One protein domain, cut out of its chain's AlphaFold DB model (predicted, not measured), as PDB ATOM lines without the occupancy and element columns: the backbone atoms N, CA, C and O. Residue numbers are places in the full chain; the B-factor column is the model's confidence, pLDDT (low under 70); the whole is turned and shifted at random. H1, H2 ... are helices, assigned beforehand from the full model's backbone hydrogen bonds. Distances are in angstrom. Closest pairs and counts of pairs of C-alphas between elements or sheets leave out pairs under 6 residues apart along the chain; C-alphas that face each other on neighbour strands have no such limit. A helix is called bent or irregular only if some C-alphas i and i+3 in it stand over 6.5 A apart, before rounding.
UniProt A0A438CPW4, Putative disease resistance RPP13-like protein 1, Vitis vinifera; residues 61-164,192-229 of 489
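Overview. This is residues 61 to 164 and 192 to 229 of the 489 residues of the protein "Putative disease resistance RPP13-like protein 1" of Vitis vinifera (UniProt A0A438CPW4). Four helices, H2, H4, H5 and H6, make an up-and-down bundle, each running against the one before it in the chain. H1 prolongs it beyond one end, short H3 lies near the other, and small H7 packs on the side of H4. The printed part has 142 residues with seven named helices, H1 to H7 in chain order, and no named strand; its class is all helix. It is a compact rod, with a radius of gyration of the C-alphas of 16.6 A and spans of 60 by 28 by 24 A.

Along the chain. The longest helix, H5, residues 132 to 164, runs 48.2 A from C-alpha 132 at (125.538, 171.064, 173.780) to C-alpha 164 at (138.078, 209.333, 200.250). H4, residues 104 to 127, measures 34.3 A; it is irregular, with C-alphas 119 and 122 7.4 A apart, and has a kink of 45 degrees near residue 120. H6, residues 192 to 214, measures 34.0 A, and H2, residues 77 to 90, 20.2 A. H1, residues 61 to 74, is 21.4 A long and only just irregular, with C-alphas 70 and 73 6.6 A apart. H3 is residues 92 to 100, 12.7 A; H7 is residues 223 to 227, 6.2 A.

Arrangement. H5 and H6 touch at a shallow tilt of 24 degrees, opposite ways; their closest C-alphas, Val 134 and Leu 214, are 6.5 A apart. H4 and H5 form a helical hairpin. H4, the hub, touches H2 at a shallow tilt of 19 degrees, opposite ways, closest at C-alphas 79 and 121, 5.8 A. Residues 68 to 72 of H1 touch H4, closest at C-alphas 71 and 126, 7.4 A. H3 and H5 touch about perpendicular, at 75 degrees, closest at C-alphas 97 and 159, 5.7 A. H7 only just touches H4, with 3 pairs of C-alphas within 8 A, closest at 119 and 223, 6.5 A. Every O i to N i+4 pair is within hydrogen-bond range in H2, H3, H5 and H7, against 5 of 10 in H1, 17 of 20 in H4 and 15 of 19 in H6.

Size, cuts and confidence. The farthest C-alphas, Leu 61 and Met 164, are 60.5 A apart. Residues 165 to 191 are not printed, a gap of 21.1 A between C-alphas 164 and 192. Of the links printed whole, none is long. The mean pLDDT of the printed part is 71.6; residues 61 to 78 and 219 to 229 are among those under 70.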
ATOM      1  N   LEU A  61     131.316 153.729 175.542       26.45
ATOM      2  CA  LEU A  61     131.536 153.905 176.987       26.45
ATOM      3  C   LEU A  61     132.962 154.373 177.307       26.45
ATOM      4  O   LEU A  61     133.135 155.236 178.164       26.45
ATOM      5  N   VAL A  62     133.965 153.879 176.572       29.38
ATOM      6  CA  VAL A  62     135.359 154.355 176.676       29.38
ATOM      7  C   VAL A  62     135.473 155.783 176.135       29.38
ATOM      8  O   VAL A  62     136.061 156.632 176.791       29.38
ATOM      9  N   THR A  63     134.818 156.083 175.007       28.84
ATOM     10  CA  THR A  63     134.786 157.436 174.422       28.84
ATOM     11  C   THR A  63     134.003 158.427 175.300       28.84
ATOM     12  O   THR A  63     134.363 159.604 175.370       28.84
ATOM     13  N   LEU A  64     132.961 157.964 176.016       28.28
ATOM     14  CA  LEU A  64     132.279 158.759 177.048       28.28
ATOM     15  C   LEU A  64     133.197 159.015 178.249       28.28
ATOM     16  O   LEU A  64     133.305 160.156 178.678       28.28
ATOM     17  N   GLN A  65     133.906 158.004 178.763       26.22
ATOM     18  CA  GLN A  65     134.849 158.188 179.875       26.22
ATOM     19  C   GLN A  65     136.030 159.104 179.511       26.22
ATOM     20  O   GLN A  65     136.455 159.898 180.348       26.22
ATOM     21  N   THR A  66     136.521 159.067 178.267       31.72
ATOM     22  CA  THR A  66     137.580 159.972 177.783       31.72
ATOM     23  C   THR A  66     137.088 161.398 177.531       31.72
ATOM     24  O   THR A  66     137.855 162.336 177.731       31.72
ATOM     25  N   LYS A  67     135.815 161.596 177.150       32.84
ATOM     26  CA  LYS A  67     135.194 162.933 177.131       32.84
ATOM     27  C   LYS A  67     134.955 163.464 178.546       32.84
ATOM     28  O   LYS A  67     135.217 164.631 178.788       32.84
ATOM     29  N   ASN A  68     134.543 162.614 179.486       33.41
ATOM     30  CA  ASN A  68     134.185 163.018 180.850       33.41
ATOM     31  C   ASN A  68     135.380 163.485 181.705       33.41
ATOM     32  O   ASN A  68     135.184 164.256 182.635       33.41
ATOM     33  N   MET A  69     136.610 163.047 181.412       29.86
ATOM     34  CA  MET A  69     137.788 163.403 182.222       29.86
ATOM     35  C   MET A  69     138.530 164.653 181.724       29.86
ATOM     36  O   MET A  69     139.115 165.374 182.528       29.86
ATOM     37  N   ALA A  70     138.469 164.950 180.420       31.91
ATOM     38  CA  ALA A  70     139.058 166.165 179.846       31.91
ATOM     39  C   ALA A  70     138.333 167.451 180.295       31.91
ATOM     40  O   ALA A  70     138.960 168.504 180.363       31.91
ATOM     41  N   GLY A  71     137.046 167.351 180.652       34.31
ATOM     42  CA  GLY A  71     136.265 168.453 181.233       34.31
ATOM     43  C   GLY A  71     136.549 168.707 182.716       34.31
ATOM     44  O   GLY A  71     136.229 169.767 183.233       34.31
ATOM     45  N   PHE A  72     137.195 167.779 183.430       32.50
ATOM     46  CA  PHE A  72     137.296 167.895 184.889       32.50
ATOM     47  C   PHE A  72     138.352 168.905 185.373       32.50
ATOM     48  O   PHE A  72     138.242 169.410 186.484       32.50
ATOM     49  N   VAL A  73     139.378 169.221 184.572       37.78
ATOM     50  CA  VAL A  73     140.520 170.049 185.034       37.78
ATOM     51  C   VAL A  73     140.584 171.421 184.347       37.78
ATOM     52  O   VAL A  73     141.214 172.336 184.863       37.78
ATOM     53  N   GLY A  74     139.883 171.603 183.222       35.91
ATOM     54  CA  GLY A  74     139.806 172.885 182.512       35.91
ATOM     55  C   GLY A  74     138.559 173.728 182.806       35.91
ATOM     56  O   GLY A  74     138.518 174.882 182.392       35.91
ATOM     57  N   GLU A  75     137.541 173.186 183.482       42.66
ATOM     58  CA  GLU A  75     136.193 173.785 183.491       42.66
ATOM     59  C   GLU A  75     135.582 173.978 184.894       42.66
ATOM     60  O   GLU A  75     134.381 174.179 185.003       42.66
ATOM     61  N   ALA A  76     136.396 174.035 185.960       45.25
ATOM     62  CA  ALA A  76     135.998 174.594 187.271       45.25
ATOM     63  C   ALA A  76     136.167 176.136 187.346       45.25
ATOM     64  O   ALA A  76     136.159 176.746 188.416       45.25
ATOM     65  N   VAL A  77     136.387 176.771 186.190       57.06
ATOM     66  CA  VAL A  77     136.751 178.189 186.045       57.06
ATOM     67  C   VAL A  77     135.566 179.100 186.372       57.06
ATOM     68  O   VAL A  77     135.742 180.132 187.021       57.06
ATOM     69  N   LEU A  78     134.356 178.732 185.934       69.75
ATOM     70  CA  LEU A  78     133.197 179.619 186.013       69.75
ATOM     71  C   LEU A  78     132.551 179.580 187.398       69.75
ATOM     72  O   LEU A  78     132.193 180.631 187.923       69.75
ATOM     73  N   SER A  79     132.466 178.414 188.039       72.88
ATOM     74  CA  SER A  79     132.025 178.299 189.434       72.88
ATOM     75  C   SER A  79     132.890 179.126 190.391       72.88
ATOM     76  O   SER A  79     132.344 179.888 191.195       72.88
ATOM     77  N   GLY A  80     134.220 179.062 190.262       64.75
ATOM     78  CA  GLY A  80     135.147 179.910 191.022       64.75
ATOM     79  C   GLY A  80     134.989 181.406 190.717       64.75
ATOM     80  O   GLY A  80     134.976 182.237 191.629       64.75
ATOM     81  N   PHE A  81     134.795 181.766 189.447       70.94
ATOM     82  CA  PHE A  81     134.594 183.157 189.041       70.94
ATOM     83  C   PHE A  81     133.272 183.747 189.560       70.94
ATOM     84  O   PHE A  81     133.265 184.803 190.190       70.94
ATOM     85  N   ILE A  82     132.155 183.033 189.402       80.44
ATOM     86  CA  ILE A  82     130.847 183.452 189.929       80.44
ATOM     87  C   ILE A  82     130.874 183.534 191.464       80.44
ATOM     88  O   ILE A  82     130.260 184.438 192.033       80.44
ATOM     89  N   GLN A  83     131.615 182.652 192.147       80.25
ATOM     90  CA  GLN A  83     131.826 182.745 193.595       80.25
ATOM     91  C   GLN A  83     132.470 184.085 193.987       80.25
ATOM     92  O   GLN A  83     131.943 184.766 194.869       80.25
ATOM     93  N   LYS A  84     133.538 184.505 193.287       77.44
ATOM     94  CA  LYS A  84     134.191 185.813 193.490       77.44
ATOM     95  C   LYS A  84     133.193 186.964 193.338       77.44
ATOM     96  O   LYS A  84     133.158 187.846 194.194       77.44
ATOM     97  N   LEU A  85     132.357 186.943 192.297       80.31
ATOM     98  CA  LEU A  85     131.344 187.985 192.080       80.31
ATOM     99  C   LEU A  85     130.326 188.037 193.224       80.31
ATOM    100  O   LEU A  85     129.956 189.118 193.681       80.31
ATOM    101  N   VAL A  86     129.893 186.889 193.751       82.69
ATOM    102  CA  VAL A  86     128.977 186.878 194.901       82.69
ATOM    103  C   VAL A  86     129.647 187.390 196.173       82.69
ATOM    104  O   VAL A  86     128.998 188.107 196.941       82.69
ATOM    105  N   ASP A  87     130.911 187.041 196.418       79.81
ATOM    106  CA  ASP A  87     131.655 187.543 197.575       79.81
ATOM    107  C   ASP A  87     131.867 189.062 197.477       79.81
ATOM    108  O   ASP A  87     131.579 189.772 198.443       79.81
ATOM    109  N   MET A  88     132.219 189.577 196.294       75.81
ATOM    110  CA  MET A  88     132.323 191.014 196.014       75.81
ATOM    111  C   MET A  88     130.998 191.739 196.288       75.81
ATOM    112  O   MET A  88     130.952 192.683 197.077       75.81
ATOM    113  N   VAL A  89     129.883 191.232 195.751       79.75
ATOM    114  CA  VAL A  89     128.538 191.781 195.998       79.75
ATOM    115  C   VAL A  89     128.086 191.580 197.452       79.75
ATOM    116  O   VAL A  89     127.085 192.148 197.882       79.75
ATOM    117  N   THR A  90     128.790 190.783 198.258       77.56
ATOM    118  CA  THR A  90     128.489 190.559 199.680       77.56
ATOM    119  C   THR A  90     129.375 191.388 200.622       77.56
ATOM    120  O   THR A  90     129.082 191.422 201.818       77.56
ATOM    121  N   SER A  91     130.378 192.118 200.115       76.88
ATOM    122  CA  SER A  91     131.272 192.957 200.932       76.88
ATOM    123  C   SER A  91     130.504 194.029 201.736       76.88
ATOM    124  O   SER A  91     129.692 194.774 201.174       76.88
ATOM    125  N   PRO A  92     130.749 194.157 203.056       70.81
ATOM    126  CA  PRO A  92     130.112 195.174 203.901       70.81
ATOM    127  C   PRO A  92     130.323 196.618 203.420       70.81
ATOM    128  O   PRO A  92     129.403 197.444 203.494       70.81
ATOM    129  N   GLU A  93     131.517 196.919 202.911       66.38
ATOM    130  CA  GLU A  93     131.932 198.220 202.380       66.38
ATOM    131  C   GLU A  93     131.126 198.560 201.124       66.38
ATOM    132  O   GLU A  93     130.571 199.659 201.005       66.38
ATOM    133  N   PHE A  94     130.967 197.566 200.249       70.06
ATOM    134  CA  PHE A  94     130.186 197.640 199.019       70.06
ATOM    135  C   PHE A  94     128.705 197.949 199.310       70.06
ATOM    136  O   PHE A  94     128.105 198.854 198.723       70.06
ATOM    137  N   TRP A  95     128.123 197.287 200.317       74.88
ATOM    138  CA  TRP A  95     126.737 197.517 200.749       74.88
ATOM    139  C   TRP A  95     126.503 198.874 201.420       74.88
ATOM    140  O   TRP A  95     125.394 199.415 201.359       74.88
ATOM    141  N   LYS A  96     127.513 199.430 202.098       75.88
ATOM    142  CA  LYS A  96     127.413 200.759 202.718       75.88
ATOM    143  C   LYS A  96     127.267 201.844 201.656       75.88
ATOM    144  O   LYS A  96     126.433 202.734 201.819       75.88
ATOM    145  N   TYR A  97     128.039 201.743 200.578       75.81
ATOM    146  CA  TYR A  97     127.945 202.653 199.444       75.81
ATOM    147  C   TYR A  97     126.653 202.432 198.639       75.81
ATOM    148  O   TYR A  97     125.934 203.393 198.381       75.81
ATOM    149  N   ALA A  98     126.251 201.181 198.387       78.56
ATOM    150  CA  ALA A  98     124.988 200.874 197.700       78.56
ATOM    151  C   ALA A  98     123.746 201.488 198.366       78.56
ATOM    152  O   ALA A  98     122.876 202.016 197.677       78.56
ATOM    153  N   ARG A  99     123.685 201.493 199.707       81.38
ATOM    154  CA  ARG A  99     122.602 202.165 200.451       81.38
ATOM    155  C   ARG A  99     122.648 203.686 200.328       81.38
ATOM    156  O   ARG A  99     121.602 204.324 200.301       81.38
ATOM    157  N   LYS A 100     123.848 204.270 200.284       77.81
ATOM    158  CA  LYS A 100     124.032 205.719 200.112       77.81
ATOM    159  C   LYS A 100     123.522 206.171 198.743       77.81
ATOM    160  O   LYS A 100     122.839 207.187 198.663       77.81
ATOM    161  N   GLU A 101     123.803 205.383 197.711       74.69
ATOM    162  CA  GLU A 101     123.410 205.673 196.330       74.69
ATOM    163  C   GLU A 101     122.023 205.126 195.944       74.69
ATOM    164  O   GLU A 101     121.597 205.294 194.804       74.69
ATOM    165  N   GLN A 102     121.294 204.517 196.891       80.56
ATOM    166  CA  GLN A 102     119.949 203.945 196.702       80.56
ATOM    167  C   GLN A 102     119.869 202.901 195.572       80.56
ATOM    168  O   GLN A 102     118.886 202.850 194.834       80.56
ATOM    169  N   VAL A 103     120.909 202.074 195.438       81.75
ATOM    170  CA  VAL A 103     120.975 200.939 194.493       81.75
ATOM    171  C   VAL A 103     121.032 199.586 195.210       81.75
ATOM    172  O   VAL A 103     121.315 198.544 194.616       81.75
ATOM    173  N   ASP A 104     120.805 199.579 196.525       80.56
ATOM    174  CA  ASP A 104     120.885 198.389 197.365       80.56
ATOM    175  C   ASP A 104     119.825 197.341 197.000       80.56
ATOM    176  O   ASP A 104     120.057 196.145 197.185       80.56
ATOM    177  N   SER A 105     118.692 197.759 196.431       83.75
ATOM    178  CA  SER A 105     117.624 196.850 196.008       83.75
ATOM    179  C   SER A 105     117.980 196.076 194.731       83.75
ATOM    180  O   SER A 105     117.779 194.861 194.649       83.75
ATOM    181  N   GLU A 106     118.596 196.760 193.774       84.31
ATOM    182  CA  GLU A 106     119.081 196.264 192.493       84.31
ATOM    183  C   GLU A 106     120.256 195.319 192.733       84.31
ATOM    184  O   GLU A 106     120.268 194.184 192.255       84.31
ATOM    185  N   LEU A 107     121.182 195.732 193.598       84.19
ATOM    186  CA  LEU A 107     122.318 194.915 193.993       84.19
ATOM    187  C   LEU A 107     121.888 193.649 194.752       84.19
ATOM    188  O   LEU A 107     122.426 192.561 194.528       84.19
ATOM    189  N   LYS A 108     120.860 193.744 195.609       85.94
ATOM    190  CA  LYS A 108     120.258 192.570 196.264       85.94
ATOM    191  C   LYS A 108     119.700 191.582 195.246       85.94
ATOM    192  O   LYS A 108     119.803 190.370 195.439       85.94
ATOM    193  N   ARG A 109     119.078 192.090 194.182       87.31
ATOM    194  CA  ARG A 109     118.512 191.265 193.116       87.31
ATOM    195  C   ARG A 109     119.615 190.572 192.321       87.31
ATOM    196  O   ARG A 109     119.539 189.353 192.174       87.31
ATOM    197  N   LEU A 110     120.647 191.312 191.915       88.12
ATOM    198  CA  LEU A 110     121.842 190.778 191.257       88.12
ATOM    199  C   LEU A 110     122.461 189.633 192.074       88.12
ATOM    200  O   LEU A 110     122.611 188.518 191.575       88.12
ATOM    201  N   LYS A 111     122.704 189.873 193.371       87.81
ATOM    202  CA  LYS A 111     123.215 188.870 194.316       87.81
ATOM    203  C   LYS A 111     122.398 187.581 194.304       87.81
ATOM    204  O   LYS A 111     122.949 186.488 194.220       87.81
ATOM    205  N   ASN A 112     121.078 187.703 194.421       86.88
ATOM    206  CA  ASN A 112     120.197 186.542 194.500       86.88
ATOM    207  C   ASN A 112     120.230 185.706 193.214       86.88
ATOM    208  O   ASN A 112     120.107 184.484 193.284       86.88
ATOM    209  N   ILE A 113     120.388 186.344 192.053       88.06
ATOM    210  CA  ILE A 113     120.487 185.648 190.768       88.06
ATOM    211  C   ILE A 113     121.828 184.923 190.650       88.06
ATOM    212  O   ILE A 113     121.836 183.733 190.341       88.06
ATOM    213  N   LEU A 114     122.939 185.588 190.983       87.25
ATOM    214  CA  LEU A 114     124.267 184.964 190.989       87.25
ATOM    215  C   LEU A 114     124.307 183.727 191.902       87.25
ATOM    216  O   LEU A 114     124.796 182.676 191.499       87.25
ATOM    217  N   ILE A 115     123.688 183.799 193.088       84.38
ATOM    218  CA  ILE A 115     123.549 182.645 193.994       84.38
ATOM    219  C   ILE A 115     122.746 181.509 193.339       84.38
ATOM    220  O   ILE A 115     123.147 180.348 193.410       84.38
ATOM    221  N   LYS A 116     121.615 181.820 192.687       86.25
ATOM    222  CA  LYS A 116     120.761 180.826 192.004       86.25
ATOM    223  C   LYS A 116     121.439 180.152 190.814       86.25
ATOM    224  O   LYS A 116     121.061 179.029 190.475       86.25
ATOM    225  N   ILE A 117     122.356 180.852 190.157       87.62
ATOM    226  CA  ILE A 117     123.188 180.321 189.078       87.62
ATOM    227  C   ILE A 117     124.275 179.432 189.681       87.62
ATOM    228  O   ILE A 117     124.411 178.275 189.298       87.62
ATOM    229  N   TYR A 118     124.981 179.917 190.699       84.50
ATOM    230  CA  TYR A 118     126.067 179.174 191.329       84.50
ATOM    231  C   TYR A 118     125.656 177.794 191.849       84.50
ATOM    232  O   TYR A 118     126.393 176.824 191.689       84.50
ATOM    233  N   VAL A 119     124.455 177.663 192.423       82.94
ATOM    234  CA  VAL A 119     123.967 176.365 192.924       82.94
ATOM    235  C   VAL A 119     123.744 175.320 191.826       82.94
ATOM    236  O   VAL A 119     123.697 174.131 192.136       82.94
ATOM    237  N   VAL A 120     123.657 175.715 190.553       85.19
ATOM    238  CA  VAL A 120     123.560 174.780 189.421       85.19
ATOM    239  C   VAL A 120     124.861 174.652 188.626       85.19
ATOM    240  O   VAL A 120     124.968 173.731 187.826       85.19
ATOM    241  N   LEU A 121     125.864 175.508 188.873       83.38
ATOM    242  CA  LEU A 121     127.085 175.566 188.059       83.38
ATOM    243  C   LEU A 121     127.839 174.243 187.995       83.38
ATOM    244  O   LEU A 121     128.117 173.807 186.897       83.38
ATOM    245  N   ASN A 122     128.086 173.558 189.112       72.88
ATOM    246  CA  ASN A 122     128.810 172.279 189.061       72.88
ATOM    247  C   ASN A 122     128.097 171.211 188.206       72.88
ATOM    248  O   ASN A 122     128.748 170.481 187.471       72.88
ATOM    249  N   ASP A 123     126.762 171.117 188.295       77.44
ATOM    250  CA  ASP A 123     125.978 170.168 187.485       77.44
ATOM    251  C   ASP A 123     125.951 170.599 186.010       77.44
ATOM    252  O   ASP A 123     125.999 169.756 185.118       77.44
ATOM    253  N   ALA A 124     125.935 171.907 185.740       79.62
ATOM    254  CA  ALA A 124     126.068 172.445 184.393       79.62
ATOM    255  C   ALA A 124     127.467 172.189 183.807       79.62
ATOM    256  O   ALA A 124     127.572 171.695 182.690       79.62
ATOM    257  N   GLU A 125     128.529 172.467 184.566       71.31
ATOM    258  CA  GLU A 125     129.929 172.231 184.198       71.31
ATOM    259  C   GLU A 125     130.182 170.734 183.934       71.31
ATOM    260  O   GLU A 125     130.907 170.388 183.007       71.31
ATOM    261  N   GLU A 126     129.514 169.828 184.659       66.31
ATOM    262  CA  GLU A 126     129.535 168.388 184.364       66.31
ATOM    263  C   GLU A 126     128.737 168.045 183.087       66.31
ATOM    264  O   GLU A 126     129.197 167.301 182.215       66.31
ATOM    265  N   LYS A 127     127.532 168.609 182.934       75.88
ATOM    266  CA  LYS A 127     126.630 168.312 181.809       75.88
ATOM    267  C   LYS A 127     127.048 168.935 180.486       75.88
ATOM    268  O   LYS A 127     126.658 168.399 179.449       75.88
ATOM    269  N   GLN A 128     127.854 169.995 180.471       71.94
ATOM    270  CA  GLN A 128     128.316 170.641 179.234       71.94
ATOM    271  C   GLN A 128     129.051 169.673 178.299       71.94
ATOM    272  O   GLN A 128     129.049 169.836 177.078       71.94
ATOM    273  N   MET A 129     129.623 168.616 178.880       54.44
ATOM    274  CA  MET A 129     130.358 167.570 178.177       54.44
ATOM    275  C   MET A 129     129.459 166.636 177.366       54.44
ATOM    276  O   MET A 129     129.906 166.022 176.393       54.44
ATOM    277  N   THR A 130     128.188 166.526 177.749       62.34
ATOM    278  CA  THR A 130     127.213 165.613 177.136       62.34
ATOM    279  C   THR A 130     126.032 166.340 176.500       62.34
ATOM    280  O   THR A 130     125.411 165.796 175.587       62.34
ATOM    281  N   ASN A 131     125.756 167.577 176.917       72.50
ATOM    282  CA  ASN A 131     124.649 168.393 176.442       72.50
ATOM    283  C   ASN A 131     125.156 169.713 175.816       72.50
ATOM    284  O   ASN A 131     125.518 170.641 176.544       72.50
ATOM    285  N   PRO A 132     125.129 169.842 174.473       76.62
ATOM    286  CA  PRO A 132     125.538 171.064 173.780       76.62
ATOM    287  C   PRO A 132     124.757 172.321 174.190       76.62
ATOM    288  O   PRO A 132     125.314 173.411 174.133       76.62
ATOM    289  N   LEU A 133     123.498 172.185 174.621       80.94
ATOM    290  CA  LEU A 133     122.693 173.321 175.083       80.94
ATOM    291  C   LEU A 133     123.202 173.858 176.425       80.94
ATOM    292  O   LEU A 133     123.244 175.066 176.623       80.94
ATOM    293  N   VAL A 134     123.660 172.971 177.317       82.25
ATOM    294  CA  VAL A 134     124.290 173.368 178.587       82.25
ATOM    295  C   VAL A 134     125.623 174.069 178.333       82.25
ATOM    296  O   VAL A 134     125.934 175.046 179.004       82.25
ATOM    297  N   LYS A 135     126.386 173.620 177.330       81.00
ATOM    298  CA  LYS A 135     127.627 174.292 176.929       81.00
ATOM    299  C   LYS A 135     127.384 175.714 176.417       81.00
ATOM    300  O   LYS A 135     128.059 176.630 176.863       81.00
ATOM    301  N   ILE A 136     126.412 175.897 175.519       82.50
ATOM    302  CA  ILE A 136     126.035 177.231 175.018       82.50
ATOM    303  C   ILE A 136     125.618 178.134 176.183       82.50
ATOM    304  O   ILE A 136     126.088 179.260 176.286       82.50
ATOM    305  N   TRP A 137     124.811 177.606 177.103       91.31
ATOM    306  CA  TRP A 137     124.386 178.332 178.296       91.31
ATOM    307  C   TRP A 137     125.561 178.757 179.195       91.31
ATOM    308  O   TRP A 137     125.582 179.885 179.679       91.31
ATOM    309  N   LEU A 138     126.565 177.895 179.403       83.00
ATOM    310  CA  LEU A 138     127.773 178.251 180.161       83.00
ATOM    311  C   LEU A 138     128.649 179.276 179.434       83.00
ATOM    312  O   LEU A 138     129.215 180.152 180.087       83.00
ATOM    313  N   ASP A 139     128.767 179.177 178.108       79.75
ATOM    314  CA  ASP A 139     129.521 180.134 177.296       79.75
ATOM    315  C   ASP A 139     128.881 181.534 177.387       79.75
ATOM    316  O   ASP A 139     129.576 182.502 177.692       79.75
ATOM    317  N   GLU A 140     127.554 181.630 177.237       83.62
ATOM    318  CA  GLU A 140     126.797 182.880 177.407       83.62
ATOM    319  C   GLU A 140     126.896 183.430 178.838       83.62
ATOM    320  O   GLU A 140     127.015 184.639 179.047       83.62
ATOM    321  N   LEU A 141     126.873 182.546 179.841       88.81
ATOM    322  CA  LEU A 141     127.008 182.937 181.240       88.81
ATOM    323  C   LEU A 141     128.398 183.480 181.548       88.81
ATOM    324  O   LEU A 141     128.513 184.426 182.324       88.81
ATOM    325  N   ARG A 142     129.444 182.901 180.957       84.00
ATOM    326  CA  ARG A 142     130.816 183.381 181.118       84.00
ATOM    327  C   ARG A 142     130.976 184.785 180.552       84.00
ATOM    328  O   ARG A 142     131.511 185.642 181.249       84.00
ATOM    329  N   ASP A 143     130.481 185.026 179.342       80.44
ATOM    330  CA  ASP A 143     130.539 186.353 178.720       80.44
ATOM    331  C   ASP A 143     129.797 187.382 179.584       80.44
ATOM    332  O   ASP A 143     130.313 188.456 179.886       80.44
ATOM    333  N   LEU A 144     128.618 187.009 180.088       85.94
ATOM    334  CA  LEU A 144     127.834 187.866 180.968       85.94
ATOM    335  C   LEU A 144     128.493 188.098 182.336       85.94
ATOM    336  O   LEU A 144     128.315 189.154 182.934       85.94
ATOM    337  N   ALA A 145     129.238 187.127 182.854       78.88
ATOM    338  CA  ALA A 145     129.947 187.259 184.118       78.88
ATOM    339  C   ALA A 145     131.097 188.278 184.033       78.88
ATOM    340  O   ALA A 145     131.325 188.988 185.010       78.88
ATOM    341  N   TYR A 146     131.763 188.402 182.878       72.44
ATOM    342  CA  TYR A 146     132.738 189.474 182.644       72.44
ATOM    343  C   TYR A 146     132.071 190.851 182.631       72.44
ATOM    344  O   TYR A 146     132.527 191.751 183.328       72.44
ATOM    345  N   ASP A 147     130.928 190.988 181.953       79.94
ATOM    346  CA  ASP A 147     130.153 192.236 181.982       79.94
ATOM    347  C   ASP A 147     129.735 192.619 183.421       79.94
ATOM    348  O   ASP A 147     129.674 193.796 183.782       79.94
ATOM    349  N   VAL A 148     129.421 191.626 184.263       82.31
ATOM    350  CA  VAL A 148     129.102 191.838 185.684       82.31
ATOM    351  C   VAL A 148     130.333 192.289 186.462       82.31
ATOM    352  O   VAL A 148     130.209 193.207 187.268       82.31
ATOM    353  N   GLU A 149     131.492 191.664 186.246       82.75
ATOM    354  CA  GLU A 149     132.754 192.059 186.881       82.75
ATOM    355  C   GLU A 149     133.086 193.521 186.575       82.75
ATOM    356  O   GLU A 149     133.244 194.299 187.513       82.75
ATOM    357  N   ASP A 150     133.055 193.918 185.300       77.62
ATOM    358  CA  ASP A 150     133.333 195.291 184.866       77.62
ATOM    359  C   ASP A 150     132.426 196.310 185.580       77.62
ATOM    360  O   ASP A 150     132.880 197.350 186.064       77.62
ATOM    361  N   ILE A 151     131.127 196.007 185.698       80.31
ATOM    362  CA  ILE A 151     130.161 196.885 186.378       80.31
ATOM    363  C   ILE A 151     130.424 196.950 187.888       80.31
ATOM    364  O   ILE A 151     130.265 198.014 188.496       80.31
ATOM    365  N   LEU A 152     130.782 195.830 188.517       79.44
ATOM    366  CA  LEU A 152     131.058 195.790 189.951       79.44
ATOM    367  C   LEU A 152     132.400 196.447 190.300       79.44
ATOM    368  O   LEU A 152     132.484 197.087 191.348       79.44
ATOM    369  N   ASP A 153     133.403 196.359 189.429       76.12
ATOM    370  CA  ASP A 153     134.699 197.026 189.582       76.12
ATOM    371  C   ASP A 153     134.575 198.548 189.396       76.12
ATOM    372  O   ASP A 153     135.100 199.315 190.215       76.12
ATOM    373  N   ASP A 154     133.798 199.004 188.403       76.56
ATOM    374  CA  ASP A 154     133.387 200.411 188.257       76.56
ATOM    375  C   ASP A 154     132.729 200.914 189.560       76.56
ATOM    376  O   ASP A 154     133.063 201.981 190.090       76.56
ATOM    377  N   PHE A 155     131.813 200.114 190.116       76.38
ATOM    378  CA  PHE A 155     131.091 200.441 191.343       76.38
ATOM    379  C   PHE A 155     132.002 200.472 192.578       76.38
ATOM    380  O   PHE A 155     131.901 201.388 193.399       76.38
ATOM    381  N   ALA A 156     132.904 199.499 192.720       72.81
ATOM    382  CA  ALA A 156     133.879 199.436 193.805       72.81
ATOM    383  C   ALA A 156     134.838 200.635 193.764       72.81
ATOM    384  O   ALA A 156     135.133 201.241 194.799       72.81
ATOM    385  N   THR A 157     135.265 201.025 192.562       73.75
ATOM    386  CA  THR A 157     136.121 202.194 192.337       73.75
ATOM    387  C   THR A 157     135.433 203.482 192.791       73.75
ATOM    388  O   THR A 157     136.026 204.283 193.523       73.75
ATOM    389  N   GLU A 158     134.158 203.673 192.440       73.88
ATOM    390  CA  GLU A 158     133.410 204.854 192.880       73.88
ATOM    391  C   GLU A 158     133.111 204.821 194.391       73.88
ATOM    392  O   GLU A 158     133.186 205.854 195.064       73.88
ATOM    393  N   ALA A 159     132.869 203.640 194.973       71.75
ATOM    394  CA  ALA A 159     132.708 203.476 196.417       71.75
ATOM    395  C   ALA A 159     133.957 203.933 197.192       71.75
ATOM    396  O   ALA A 159     133.853 204.684 198.172       71.75
ATOM    397  N   LEU A 160     135.146 203.531 196.727       68.44
ATOM    398  CA  LEU A 160     136.435 203.943 197.289       68.44
ATOM    399  C   LEU A 160     136.641 205.456 197.161       68.44
ATOM    400  O   LEU A 160     136.962 206.129 198.146       68.44
ATOM    401  N   ARG A 161     136.370 206.019 195.980       70.56
ATOM    402  CA  ARG A 161     136.451 207.464 195.724       70.56
ATOM    403  C   ARG A 161     135.508 208.267 196.630       70.56
ATOM    404  O   ARG A 161     135.915 209.278 197.206       70.56
ATOM    405  N   SER A 162     134.275 207.797 196.823       68.19
ATOM    406  CA  SER A 162     133.278 208.411 197.711       68.19
ATOM    407  C   SER A 162     133.710 208.380 199.182       68.19
ATOM    408  O   SER A 162     133.475 209.339 199.921       68.19
ATOM    409  N   SER A 163     134.381 207.304 199.606       63.56
ATOM    410  CA  SER A 163     134.959 207.172 200.949       63.56
ATOM    411  C   SER A 163     136.097 208.174 201.186       63.56
ATOM    412  O   SER A 163     136.136 208.838 202.223       63.56
ATOM    413  N   MET A 164     136.971 208.368 200.190       62.84
ATOM    414  CA  MET A 164     138.078 209.333 200.250       62.84
ATOM    415  C   MET A 164     137.599 210.790 200.336       62.84
ATOM    416  O   MET A 164     138.218 211.605 201.018       62.84
ATOM    417  N   SER A 192     123.187 206.501 185.973       71.06
ATOM    418  CA  SER A 192     123.918 205.708 184.973       71.06
ATOM    419  C   SER A 192     124.374 204.359 185.536       71.06
ATOM    420  O   SER A 192     124.264 203.325 184.882       71.06
ATOM    421  N   MET A 193     124.841 204.339 186.787       72.19
ATOM    422  CA  MET A 193     125.300 203.104 187.425       72.19
ATOM    423  C   MET A 193     124.130 202.205 187.830       72.19
ATOM    424  O   MET A 193     124.173 200.996 187.614       72.19
ATOM    425  N   ARG A 194     123.037 202.806 188.317       79.75
ATOM    426  CA  ARG A 194     121.776 202.100 188.549       79.75
ATOM    427  C   ARG A 194     121.261 201.429 187.275       79.75
ATOM    428  O   ARG A 194     120.975 200.239 187.315       79.75
ATOM    429  N   SER A 195     121.200 202.150 186.151       81.81
ATOM    430  CA  SER A 195     120.721 201.574 184.889       81.81
ATOM    431  C   SER A 195     121.615 200.442 184.380       81.81
ATOM    432  O   SER A 195     121.087 199.439 183.914       81.81
ATOM    433  N   LYS A 196     122.947 200.546 184.532       83.62
ATOM    434  CA  LYS A 196     123.880 199.451 184.203       83.62
ATOM    435  C   LYS A 196     123.613 198.201 185.054       83.62
ATOM    436  O   LYS A 196     123.538 197.099 184.516       83.62
ATOM    437  N   ILE A 197     123.435 198.367 186.371       83.75
ATOM    438  CA  ILE A 197     123.119 197.253 187.283       83.75
ATOM    439  C   ILE A 197     121.750 196.650 186.937       83.75
ATOM    440  O   ILE A 197     121.604 195.431 186.932       83.75
ATOM    441  N   GLU A 198     120.743 197.467 186.630       85.50
ATOM    442  CA  GLU A 198     119.416 196.991 186.221       85.50
ATOM    443  C   GLU A 198     119.472 196.193 184.912       85.50
ATOM    444  O   GLU A 198     118.903 195.101 184.839       85.50
ATOM    445  N   GLU A 199     120.199 196.694 183.913       89.12
ATOM    446  CA  GLU A 199     120.384 196.044 182.615       89.12
ATOM    447  C   GLU A 199     121.082 194.687 182.757       89.12
ATOM    448  O   GLU A 199     120.570 193.668 182.282       89.12
ATOM    449  N   ILE A 200     122.210 194.638 183.473       87.00
ATOM    450  CA  ILE A 200     122.945 193.383 183.657       87.00
ATOM    451  C   ILE A 200     122.166 192.388 184.519       87.00
ATOM    452  O   ILE A 200     122.167 191.190 184.247       87.00
ATOM    453  N   THR A 201     121.419 192.880 185.512       88.00
ATOM    454  CA  THR A 201     120.531 192.055 186.341       88.00
ATOM    455  C   THR A 201     119.413 191.436 185.506       88.00
ATOM    456  O   THR A 201     119.045 190.289 185.755       88.00
ATOM    457  N   ALA A 202     118.866 192.159 184.523       90.69
ATOM    458  CA  ALA A 202     117.856 191.627 183.611       90.69
ATOM    459  C   ALA A 202     118.438 190.522 182.717       90.69
ATOM    460  O   ALA A 202     117.902 189.417 182.701       90.69
ATOM    461  N   ARG A 203     119.594 190.766 182.086       91.00
ATOM    462  CA  ARG A 203     120.299 189.757 181.273       91.00
ATOM    463  C   ARG A 203     120.646 188.502 182.089       91.00
ATOM    464  O   ARG A 203     120.437 187.379 181.631       91.00
ATOM    465  N   LEU A 204     121.103 188.677 183.334       88.44
ATOM    466  CA  LEU A 204     121.379 187.566 184.255       88.44
ATOM    467  C   LEU A 204     120.106 186.829 184.681       88.44
ATOM    468  O   LEU A 204     120.124 185.622 184.923       88.44
ATOM    469  N   GLN A 205     118.988 187.539 184.811       91.06
ATOM    470  CA  GLN A 205     117.708 186.925 185.135       91.06
ATOM    471  C   GLN A 205     117.219 186.033 183.991       91.06
ATOM    472  O   GLN A 205     116.692 184.954 184.271       91.06
ATOM    473  N   ASP A 206     117.426 186.464 182.748       90.31
ATOM    474  CA  ASP A 206     117.048 185.717 181.550       90.31
ATOM    475  C   ASP A 206     117.871 184.431 181.432       90.31
ATOM    476  O   ASP A 206     117.296 183.345 181.342       90.31
ATOM    477  N   ILE A 207     119.201 184.510 181.562       88.31
ATOM    478  CA  ILE A 207     120.048 183.307 181.531       88.31
ATOM    479  C   ILE A 207     119.760 182.379 182.719       88.31
ATOM    480  O   ILE A 207     119.724 181.158 182.579       88.31
ATOM    481  N   SER A 208     119.461 182.939 183.898       88.12
ATOM    482  CA  SER A 208     119.068 182.151 185.068       88.12
ATOM    483  C   SER A 208     117.734 181.429 184.867       88.12
ATOM    484  O   SER A 208     117.548 180.359 185.442       88.12
ATOM    485  N   ALA A 209     116.808 181.974 184.073       88.44
ATOM    486  CA  ALA A 209     115.519 181.342 183.797       88.44
ATOM    487  C   ALA A 209     115.652 180.124 182.868       88.44
ATOM    488  O   ALA A 209     114.975 179.120 183.094       88.44
ATOM    489  N   GLN A 210     116.578 180.181 181.904       85.06
ATOM    490  CA  GLN A 210     116.853 179.090 180.958       85.06
ATOM    491  C   GLN A 210     117.334 177.802 181.645       85.06
ATOM    492  O   GLN A 210     117.177 176.713 181.099       85.06
ATOM    493  N   LYS A 211     117.863 177.885 182.877       80.44
ATOM    494  CA  LYS A 211     118.337 176.709 183.630       80.44
ATOM    495  C   LYS A 211     117.255 175.640 183.838       80.44
ATOM    496  O   LYS A 211     117.583 174.463 183.965       80.44
ATOM    497  N   ASN A 212     115.984 176.052 183.882       78.56
ATOM    498  CA  ASN A 212     114.848 175.147 184.067       78.56
ATOM    499  C   ASN A 212     114.589 174.280 182.826       78.56
ATOM    500  O   ASN A 212     114.096 173.167 182.966       78.56
ATOM    501  N   ASP A 213     114.965 174.765 181.641       82.44
ATOM    502  CA  ASP A 213     114.800 174.056 180.367       82.44
ATOM    503  C   ASP A 213     115.979 173.106 180.073       82.44
ATOM    504  O   ASP A 213     115.951 172.335 179.115       82.44
ATOM    505  N   LEU A 214     117.026 173.154 180.906       81.75
ATOM    506  CA  LEU A 214     118.277 172.405 180.759       81.75
ATOM    507  C   LEU A 214     118.398 171.216 181.732       81.75
ATOM    508  O   LEU A 214     119.464 170.601 181.824       81.75
ATOM    509  N   ASP A 215     117.328 170.900 182.472       80.44
ATOM    510  CA  ASP A 215     117.289 169.858 183.512       80.44
ATOM    511  C   ASP A 215     118.442 169.972 184.532       80.44
ATOM    512  O   ASP A 215     118.937 168.963 185.055       80.44
ATOM    513  N   LEU A 216     118.912 171.195 184.811       80.00
ATOM    514  CA  LEU A 216     120.012 171.434 185.742       80.00
ATOM    515  C   LEU A 216     119.549 171.207 187.183       80.00
ATOM    516  O   LEU A 216     118.544 171.758 187.633       80.00
ATOM    517  N   ARG A 217     120.283 170.371 187.916       76.88
ATOM    518  CA  ARG A 217     119.928 169.962 189.274       76.88
ATOM    519  C   ARG A 217     120.681 170.797 190.292       76.88
ATOM    520  O   ARG A 217     121.899 170.945 190.246       76.88
ATOM    521  N   GLU A 218     119.944 171.273 191.284       74.44
ATOM    522  CA  GLU A 218     120.541 171.790 192.507       74.44
ATOM    523  C   GLU A 218     121.094 170.596 193.301       74.44
ATOM    524  O   GLU A 218     120.341 169.741 193.769       74.44
ATOM    525  N   ILE A 219     122.419 170.488 193.425       56.25
ATOM    526  CA  ILE A 219     123.025 169.465 194.293       56.25
ATOM    527  C   ILE A 219     122.661 169.808 195.745       56.25
ATOM    528  O   ILE A 219     122.836 170.951 196.165       56.25
ATOM    529  N   ALA A 220     122.160 168.827 196.499       43.59
ATOM    530  CA  ALA A 220     121.707 169.001 197.878       43.59
ATOM    531  C   ALA A 220     122.803 169.619 198.774       43.59
ATOM    532  O   ALA A 220     123.903 169.079 198.894       43.59
ATOM    533  N   GLY A 221     122.471 170.751 199.403       53.12
ATOM    534  CA  GLY A 221     123.391 171.600 200.167       53.12
ATOM    535  C   GLY A 221     123.492 172.977 199.512       53.12
ATOM    536  O   GLY A 221     124.190 173.149 198.516       53.12
ATOM    537  N   GLY A 222     122.737 173.950 200.029       52.47
ATOM    538  CA  GLY A 222     122.640 175.297 199.454       52.47
ATOM    539  C   GLY A 222     123.960 176.086 199.459       52.47
ATOM    540  O   GLY A 222     125.017 175.581 199.830       52.47
ATOM    541  N   TRP A 223     123.887 177.371 199.095       48.22
ATOM    542  CA  TRP A 223     125.030 178.304 199.028       48.22
ATOM    543  C   TRP A 223     126.005 178.202 200.220       48.22
ATOM    544  O   TRP A 223     127.218 178.166 200.038       48.22
ATOM    545  N   SER A 224     125.482 178.095 201.446       50.06
ATOM    546  CA  SER A 224     126.278 178.018 202.679       50.06
ATOM    547  C   SER A 224     127.086 176.721 202.826       50.06
ATOM    548  O   SER A 224     128.196 176.763 203.353       50.06
ATOM    549  N   ASP A 225     126.565 175.587 202.346       46.03
ATOM    550  CA  ASP A 225     127.296 174.311 202.332       46.03
ATOM    551  C   ASP A 225     128.340 174.281 201.213       46.03
ATOM    552  O   ASP A 225     129.393 173.663 201.369       46.03
ATOM    553  N   ARG A 226     128.090 174.994 200.107       50.09
ATOM    554  CA  ARG A 226     129.058 175.148 199.016       50.09
ATOM    555  C   ARG A 226     130.174 176.136 199.319       50.09
ATOM    556  O   ARG A 226     131.299 175.837 198.959       50.09
ATOM    557  N   LYS A 227     129.957 177.213 200.082       45.34
ATOM    558  CA  LYS A 227     131.078 178.054 200.557       45.34
ATOM    559  C   LYS A 227     132.094 177.254 201.396       45.34
ATOM    560  O   LYS A 227     133.265 177.598 201.440       45.34
ATOM    561  N   ARG A 228     131.654 176.156 202.029       44.47
ATOM    562  CA  ARG A 228     132.511 175.193 202.751       44.47
ATOM    563  C   ARG A 228     133.065 174.052 201.881       44.47
ATOM    564  O   ARG A 228     133.918 173.307 202.359       44.47
ATOM    565  N   LYS A 229     132.549 173.869 200.658       41.00
ATOM    566  CA  LYS A 229     132.859 172.750 199.742       41.00
ATOM    567  C   LYS A 229     133.357 173.171 198.351       41.00
ATOM    568  O   LYS A 229     133.683 172.286 197.565       41.00
TER     569      LYS A 229